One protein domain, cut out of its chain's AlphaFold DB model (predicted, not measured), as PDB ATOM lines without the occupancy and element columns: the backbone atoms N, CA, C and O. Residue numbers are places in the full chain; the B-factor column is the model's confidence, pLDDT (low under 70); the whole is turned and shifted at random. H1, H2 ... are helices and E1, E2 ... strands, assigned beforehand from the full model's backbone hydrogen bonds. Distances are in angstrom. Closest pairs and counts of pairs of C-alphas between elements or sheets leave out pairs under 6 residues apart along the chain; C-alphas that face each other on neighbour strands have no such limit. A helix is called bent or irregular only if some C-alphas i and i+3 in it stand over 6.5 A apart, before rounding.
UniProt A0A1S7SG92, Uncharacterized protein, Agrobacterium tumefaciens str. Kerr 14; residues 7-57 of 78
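What this domain is: This is residues 7 to 57 of the 78 residues of an uncharacterized protein of Agrobacterium tumefaciens str. Kerr 14 (UniProt A0A1S7SG92). A small pair of parallel strands, E1 and E2, and two short helices make a triangle, with the strand pair at one corner and H1 and H2 at the other two: H2 comes near E2, while H1 is well away from both H2 and E2. A wide loop, residues 25 to 39, swings out from the end of E1 and folds back to the start of E2. The 51 printed residues hold two named helices and two named strands in the order H1, E1, E2, H2, a mixed class, with 25 residues in named elements, under half. The whole is compact, with a radius of gyration of the C-alphas of 10.9 A, and spans 26 by 25 by 15 A.

How they stand to each other: Begin with H1, residues 7 to 15, where every O i to N i+4 pair is within hydrogen-bond range. Go on to E1, residues 22 to 24, and E2, residues 40 to 42, parallel neighbours at 23 degrees; N 41 and O 22 are 2.7 A apart, N 24 and O 41 3.1 A. H2, residues 47 to 56, has 4 of 6 such O to N pairs within range; its closest C-alpha to E2 is that of Ser 50, 7.2 A from that of Gly 41. H1 is apart from H2 and from E2, and E1 is apart from H2.

Where its parts are: Find C-alpha 7 at (-88.655, -11.396, -55.877); from there H1 runs 12.5 A to residue 15. E1 covers 6.4 A and E2 6.6 A. H2 runs 14.9 A from C-alpha 47 at (-107.395, -16.215, -65.915) to C-alpha 56 at (-107.569, -3.171, -58.779); it is neither bent nor irregular, but only just: C-alphas 52 and 55 are 6.3 A apart.

The domain as a whole: The two C-alphas farthest apart, those of Glu 15 and Pro 44, are 28.1 A apart. The printed part has no cut. The link from E1 to E2 is long, with 15 residues. Look for pLDDT under 70 at residues 26 to 29, 45, and 56 to 57; the mean of the printed part is 78.0.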
ATOM      1  N   PHE A   7     -88.567 -12.601 -56.698       85.94
ATOM      2  CA  PHE A   7     -88.655 -11.396 -55.877       85.94
ATOM      3  C   PHE A   7     -87.902 -10.165 -56.414       85.94
ATOM      4  O   PHE A   7     -88.493  -9.095 -56.362       85.94
ATOM      5  N   PRO A   8     -86.703 -10.260 -57.022       88.12
ATOM      6  CA  PRO A   8     -86.080  -9.085 -57.634       88.12
ATOM      7  C   PRO A   8     -86.902  -8.490 -58.790       88.12
ATOM      8  O   PRO A   8     -86.864  -7.289 -59.030       88.12
ATOM      9  N   VAL A   9     -87.683  -9.311 -59.506       88.31
ATOM     10  CA  VAL A   9     -88.600  -8.817 -60.549       88.31
ATOM     11  C   VAL A   9     -89.764  -8.061 -59.913       88.31
ATOM     12  O   VAL A   9     -90.174  -7.025 -60.420       88.31
ATOM     13  N   VAL A  10     -90.270  -8.555 -58.784       87.25
ATOM     14  CA  VAL A  10     -91.340  -7.918 -58.002       87.25
ATOM     15  C   VAL A  10     -90.896  -6.534 -57.535       87.25
ATOM     16  O   VAL A  10     -91.641  -5.575 -57.710       87.25
ATOM     17  N   ASP A  11     -89.668  -6.420 -57.024       86.94
ATOM     18  CA  ASP A  11     -89.089  -5.143 -56.601       86.94
ATOM     19  C   ASP A  11     -89.066  -4.131 -57.768       86.94
ATOM     20  O   ASP A  11     -89.524  -2.998 -57.618       86.94
ATOM     21  N   LEU A  12     -88.650  -4.557 -58.969       90.06
ATOM     22  CA  LEU A  12     -88.640  -3.707 -60.170       90.06
ATOM     23  C   LEU A  12     -90.041  -3.320 -60.663       90.06
ATOM     24  O   LEU A  12     -90.228  -2.224 -61.191       90.06
ATOM     25  N   LEU A  13     -91.027  -4.211 -60.539       88.88
ATOM     26  CA  LEU A  13     -92.412  -3.910 -60.911       88.88
ATOM     27  C   LEU A  13     -93.030  -2.890 -59.951       88.88
ATOM     28  O   LEU A  13     -93.744  -1.997 -60.406       88.88
ATOM     29  N   LEU A  14     -92.709  -2.981 -58.655       84.69
ATOM     30  CA  LEU A  14     -93.115  -1.995 -57.653       84.69
ATOM     31  C   LEU A  14     -92.459  -0.633 -57.910       84.69
ATOM     32  O   LEU A  14     -93.167   0.369 -57.931       84.69
ATOM     33  N   GLU A  15     -91.148  -0.593 -58.172       87.69
ATOM     34  CA  GLU A  15     -90.421   0.648 -58.500       87.69
ATOM     35  C   GLU A  15     -91.011   1.355 -59.731       87.69
ATOM     36  O   GLU A  15     -91.064   2.581 -59.797       87.69
ATOM     37  N   ARG A  16     -91.490   0.579 -60.708       88.25
ATOM     38  CA  ARG A  16     -92.076   1.086 -61.957       88.25
ATOM     39  C   ARG A  16     -93.591   1.292 -61.888       88.25
ATOM     40  O   ARG A  16     -94.187   1.609 -62.917       88.25
ATOM     41  N   SER A  17     -94.219   1.066 -60.732       84.31
ATOM     42  CA  SER A  17     -95.679   1.097 -60.551       84.31
ATOM     43  C   SER A  17     -96.446   0.234 -61.562       84.31
ATOM     44  O   SER A  17     -97.568   0.553 -61.957       84.31
ATOM     45  N   VAL A  18     -95.845  -0.872 -62.006       87.00
ATOM     46  CA  VAL A  18     -96.478  -1.811 -62.936       87.00
ATOM     47  C   VAL A  18     -97.431  -2.692 -62.131       87.00
ATOM     48  O   VAL A  18     -96.973  -3.344 -61.200       87.00
ATOM     49  N   PRO A  19     -98.732  -2.762 -62.451       83.31
ATOM     50  CA  PRO A  19     -99.671  -3.617 -61.732       83.31
ATOM     51  C   PRO A  19     -99.425  -5.103 -62.040       83.31
ATOM     52  O   PRO A  19     -99.302  -5.497 -63.200       83.31
ATOM     53  N   PHE A  20     -99.384  -5.949 -61.006       84.31
ATOM     54  CA  PHE A  20     -99.192  -7.399 -61.140       84.31
ATOM     55  C   PHE A  20     -99.858  -8.177 -59.998       84.31
ATOM     56  O   PHE A  20    -100.233  -7.614 -58.972       84.31
ATOM     57  N   VAL A  21     -99.984  -9.493 -60.189       83.25
ATOM     58  CA  VAL A  21    -100.556 -10.443 -59.223       83.25
ATOM     59  C   VAL A  21     -99.595 -11.620 -59.060       83.25
ATOM     60  O   VAL A  21     -99.109 -12.171 -60.051       83.25
ATOM     61  N   PHE A  22     -99.334 -12.050 -57.825       83.62
ATOM     62  CA  PHE A  22     -98.635 -13.313 -57.585       83.62
ATOM     63  C   PHE A  22     -99.540 -14.493 -57.906       83.62
ATOM     64  O   PHE A  22    -100.664 -14.546 -57.427       83.62
ATOM     65  N   THR A  23     -99.038 -15.490 -58.631       81.94
ATOM     66  CA  THR A  23     -99.788 -16.729 -58.879       81.94
ATOM     67  C   THR A  23     -98.985 -17.922 -58.387       81.94
ATOM     68  O   THR A  23     -97.931 -18.267 -58.928       81.94
ATOM     69  N   THR A  24     -99.449 -18.557 -57.316       75.06
ATOM     70  CA  THR A  24     -98.694 -19.625 -56.652       75.06
ATOM     71  C   THR A  24     -99.604 -20.791 -56.283       75.06
ATOM     72  O   THR A  24    -100.738 -20.591 -55.877       75.06
ATOM     73  N   GLY A  25     -99.114 -22.022 -56.458       71.38
ATOM     74  CA  GLY A  25     -99.757 -23.230 -55.914       71.38
ATOM     75  C   GLY A  25     -99.242 -23.594 -54.520       71.38
ATOM     76  O   GLY A  25     -99.607 -24.624 -53.967       71.38
ATOM     77  N   TYR A  26     -98.348 -22.769 -53.977       66.31
ATOM     78  CA  TYR A  26     -97.778 -22.917 -52.648       66.31
ATOM     79  C   TYR A  26     -98.491 -21.986 -51.668       66.31
ATOM     80  O   TYR A  26     -98.979 -20.922 -52.051       66.31
ATOM     81  N   ARG A  27     -98.517 -22.378 -50.391       65.31
ATOM     82  CA  ARG A  27     -99.175 -21.612 -49.326       65.31
ATOM     83  C   ARG A  27     -98.530 -20.239 -49.122       65.31
ATOM     84  O   ARG A  27     -97.338 -20.065 -49.350       65.31
ATOM     85  N   GLU A  28     -99.321 -19.296 -48.624       63.84
ATOM     86  CA  GLU A  28     -98.938 -17.909 -48.315       63.84
ATOM     87  C   GLU A  28     -97.601 -17.770 -47.570       63.84
ATOM     88  O   GLU A  28     -96.826 -16.865 -47.861       63.84
ATOM     89  N   SER A  29     -97.278 -18.725 -46.694       67.25
ATOM     90  CA  SER A  29     -96.053 -18.754 -45.886       67.25
ATOM     91  C   SER A  29     -94.743 -18.724 -46.683       67.25
ATOM     92  O   SER A  29     -93.687 -18.530 -46.086       67.25
ATOM     93  N   ILE A  30     -94.777 -18.950 -48.002       74.69
ATOM     94  CA  ILE A  30     -93.583 -18.893 -48.860       74.69
ATOM     95  C   ILE A  30     -93.307 -17.500 -49.448       74.69
ATOM     96  O   ILE A  30     -92.230 -17.286 -50.006       74.69
ATOM     97  N   ILE A  31     -94.260 -16.564 -49.366       78.12
ATOM     98  CA  ILE A  31     -94.089 -15.194 -49.861       78.12
ATOM     99  C   ILE A  31     -93.572 -14.322 -48.707       78.12
ATOM    100  O   ILE A  31     -94.218 -14.249 -47.663       78.12
ATOM    101  N   PRO A  32     -92.420 -13.645 -48.863       82.81
ATOM    102  CA  PRO A  32     -91.901 -12.737 -47.850       82.81
ATOM    103  C   PRO A  32     -92.915 -11.656 -47.461       82.81
ATOM    104  O   PRO A  32     -93.531 -11.041 -48.330       82.81
ATOM    105  N   SER A  33     -93.009 -11.350 -46.164       81.50
ATOM    106  CA  SER A  33     -93.953 -10.363 -45.609       81.50
ATOM    107  C   SER A  33     -93.843  -8.967 -46.227       81.50
ATOM    108  O   SER A  33     -94.831  -8.242 -46.281       81.50
ATOM    109  N   ARG A  34     -92.673  -8.599 -46.773       80.69
ATOM    110  CA  ARG A  34     -92.480  -7.340 -47.518       80.69
ATOM    111  C   ARG A  34     -93.367  -7.208 -48.764       80.69
ATOM    112  O   ARG A  34     -93.520  -6.109 -49.277       80.69
ATOM    113  N   PHE A  35     -93.954  -8.307 -49.234       80.56
ATOM    114  CA  PHE A  35     -94.874  -8.334 -50.369       80.56
ATOM    115  C   PHE A  35     -96.333  -8.590 -49.965       80.56
ATOM    116  O   PHE A  35     -97.154  -8.878 -50.833       80.56
ATOM    117  N   ALA A  36     -96.680  -8.476 -48.678       77.94
ATOM    118  CA  ALA A  36     -98.038  -8.726 -48.184       77.94
ATOM    119  C   ALA A  36     -99.110  -7.802 -48.799       77.94
ATOM    120  O   ALA A  36    -100.290  -8.131 -48.789       77.94
ATOM    121  N   SER A  37     -98.709  -6.653 -49.352       75.94
ATOM    122  CA  SER A  37     -99.596  -5.709 -50.039       75.94
ATOM    123  C   SER A  37     -99.887  -6.067 -51.503       75.94
ATOM    124  O   SER A  37    -100.711  -5.407 -52.139       75.94
ATOM    125  N   VAL A  38     -99.218  -7.080 -52.062       80.88
ATOM    126  CA  VAL A  38     -99.413  -7.516 -53.450       80.88
ATOM    127  C   VAL A  38    -100.534  -8.549 -53.515       80.88
ATOM    128  O   VAL A  38    -100.535  -9.535 -52.781       80.88
ATOM    129  N   VAL A  39    -101.467  -8.362 -54.450       81.88
ATOM    130  CA  VAL A  39    -102.567  -9.305 -54.679       81.88
ATOM    131  C   VAL A  39    -102.023 -10.677 -55.091       81.88
ATOM    132  O   VAL A  39    -101.103 -10.789 -55.906       81.88
ATOM    133  N   ARG A  40    -102.620 -11.737 -54.543       78.19
ATOM    134  CA  ARG A  40    -102.234 -13.129 -54.781       78.19
ATOM    135  C   ARG A  40    -103.420 -13.935 -55.304       78.19
ATOM    136  O   ARG A  40    -104.505 -13.878 -54.739       78.19
ATOM    137  N   GLY A  41    -103.189 -14.716 -56.351       76.88
ATOM    138  CA  GLY A  41    -104.067 -15.778 -56.824       76.88
ATOM    139  C   GLY A  41    -103.489 -17.151 -56.483       76.88
ATOM    140  O   GLY A  41    -102.301 -17.415 -56.705       76.88
ATOM    141  N   ASP A  42    -104.333 -18.035 -55.959       75.31
ATOM    142  CA  ASP A  42    -104.007 -19.452 -55.817       75.31
ATOM    143  C   ASP A  42    -104.034 -20.143 -57.185       75.31
ATOM    144  O   ASP A  42    -104.848 -19.823 -58.053       75.31
ATOM    145  N   LYS A  43    -103.121 -21.095 -57.401       71.19
ATOM    146  CA  LYS A  43    -103.242 -22.029 -58.526       71.19
ATOM    147  C   LYS A  43    -104.255 -23.131 -58.171       71.19
ATOM    148  O   LYS A  43    -104.231 -23.600 -57.034       71.19
ATOM    149  N   PRO A  44    -105.068 -23.608 -59.133       73.06
ATOM    150  CA  PRO A  44    -105.016 -23.325 -60.572       73.06
ATOM    151  C   PRO A  44    -105.463 -21.904 -60.930       73.06
ATOM    152  O   PRO A  44    -106.398 -21.359 -60.360       73.06
ATOM    153  N   LEU A  45    -104.752 -21.294 -61.882       69.69
ATOM    154  CA  LEU A  45    -104.951 -19.897 -62.244       69.69
ATOM    155  C   LEU A  45    -106.309 -19.700 -62.930       69.69
ATOM    156  O   LEU A  45    -106.492 -20.126 -64.070       69.69
ATOM    157  N   ASN A  46    -107.226 -18.985 -62.280       76.56
ATOM    158  CA  ASN A  46    -108.408 -18.454 -62.949       76.56
ATOM    159  C   ASN A  46    -108.013 -17.178 -63.716       76.56
ATOM    160  O   ASN A  46    -107.814 -16.108 -63.130       76.56
ATOM    161  N   VAL A  47    -107.855 -17.304 -65.035       75.44
ATOM    162  CA  VAL A  47    -107.395 -16.215 -65.915       75.44
ATOM    163  C   VAL A  47    -108.369 -15.037 -65.896       75.44
ATOM    164  O   VAL A  47    -107.934 -13.892 -65.787       75.44
ATOM    165  N   THR A  48    -109.676 -15.305 -65.918       76.56
ATOM    166  CA  THR A  48    -110.717 -14.270 -65.865       76.56
ATOM    167  C   THR A  48    -110.630 -13.476 -64.565       76.56
ATOM    168  O   THR A  48    -110.553 -12.247 -64.592       76.56
ATOM    169  N   ALA A  49    -110.542 -14.162 -63.422       70.81
ATOM    170  CA  ALA A  49    -110.377 -13.508 -62.124       70.81
ATOM    171  C   ALA A  49    -109.076 -12.685 -62.049       70.81
ATOM    172  O   ALA A  49    -109.069 -11.579 -61.510       70.81
ATOM    173  N   SER A  50    -107.991 -13.182 -62.650       71.31
ATOM    174  CA  SER A  50    -106.694 -12.491 -62.681       71.31
ATOM    175  C   SER A  50    -106.743 -11.197 -63.495       71.31
ATOM    176  O   SER A  50    -106.241 -10.169 -63.046       71.31
ATOM    177  N   ILE A  51    -107.399 -11.221 -64.660       76.12
ATOM    178  CA  ILE A  51    -107.599 -10.029 -65.498       76.12
ATOM    179  C   ILE A  51    -108.410  -8.973 -64.743       76.12
ATOM    180  O   ILE A  51    -108.065  -7.797 -64.798       76.12
ATOM    181  N   HIS A  52    -109.438  -9.371 -63.988       74.38
ATOM    182  CA  HIS A  52    -110.222  -8.433 -63.176       74.38
ATOM    183  C   HIS A  52    -109.473  -7.899 -61.945       74.38
ATOM    184  O   HIS A  52    -109.785  -6.806 -61.467       74.38
ATOM    185  N   ALA A  53    -108.482  -8.632 -61.434       70.88
ATOM    186  CA  ALA A  53    -107.670  -8.204 -60.299       70.88
ATOM    187  C   ALA A  53    -106.613  -7.152 -60.681       70.88
ATOM    188  O   ALA A  53    -106.327  -6.264 -59.878       70.88
ATOM    189  N   ILE A  54    -106.062  -7.201 -61.900       74.50
ATOM    190  CA  ILE A  54    -104.998  -6.283 -62.349       74.50
ATOM    191  C   ILE A  54    -105.424  -4.800 -62.280       74.50
ATOM    192  O   ILE A  54    -104.681  -4.020 -61.689       74.50
ATOM    193  N   PRO A  55    -106.614  -4.381 -62.763       70.12
ATOM    194  CA  PRO A  55    -107.083  -3.000 -62.619       70.12
ATOM    195  C   PRO A  55    -107.216  -2.531 -61.162       70.12
ATOM    196  O   PRO A  55    -107.088  -1.343 -60.882       70.12
ATOM    197  N   ARG A  56    -107.470  -3.457 -60.223       65.06
ATOM    198  CA  ARG A  56    -107.569  -3.171 -58.779       65.06
ATOM    199  C   ARG A  56    -106.198  -3.101 -58.104       65.06
ATOM    200  O   ARG A  56    -106.071  -2.498 -57.039       65.06
ATOM    201  N   CYS A  57    -105.156  -3.636 -58.741       66.25
ATOM    202  CA  CYS A  57    -103.763  -3.472 -58.333       66.25
ATOM    203  C   CYS A  57    -103.253  -2.072 -58.714       66.25
ATOM    204  O   CYS A  57    -102.225  -1.931 -59.365       66.25
TER     205      CYS A  57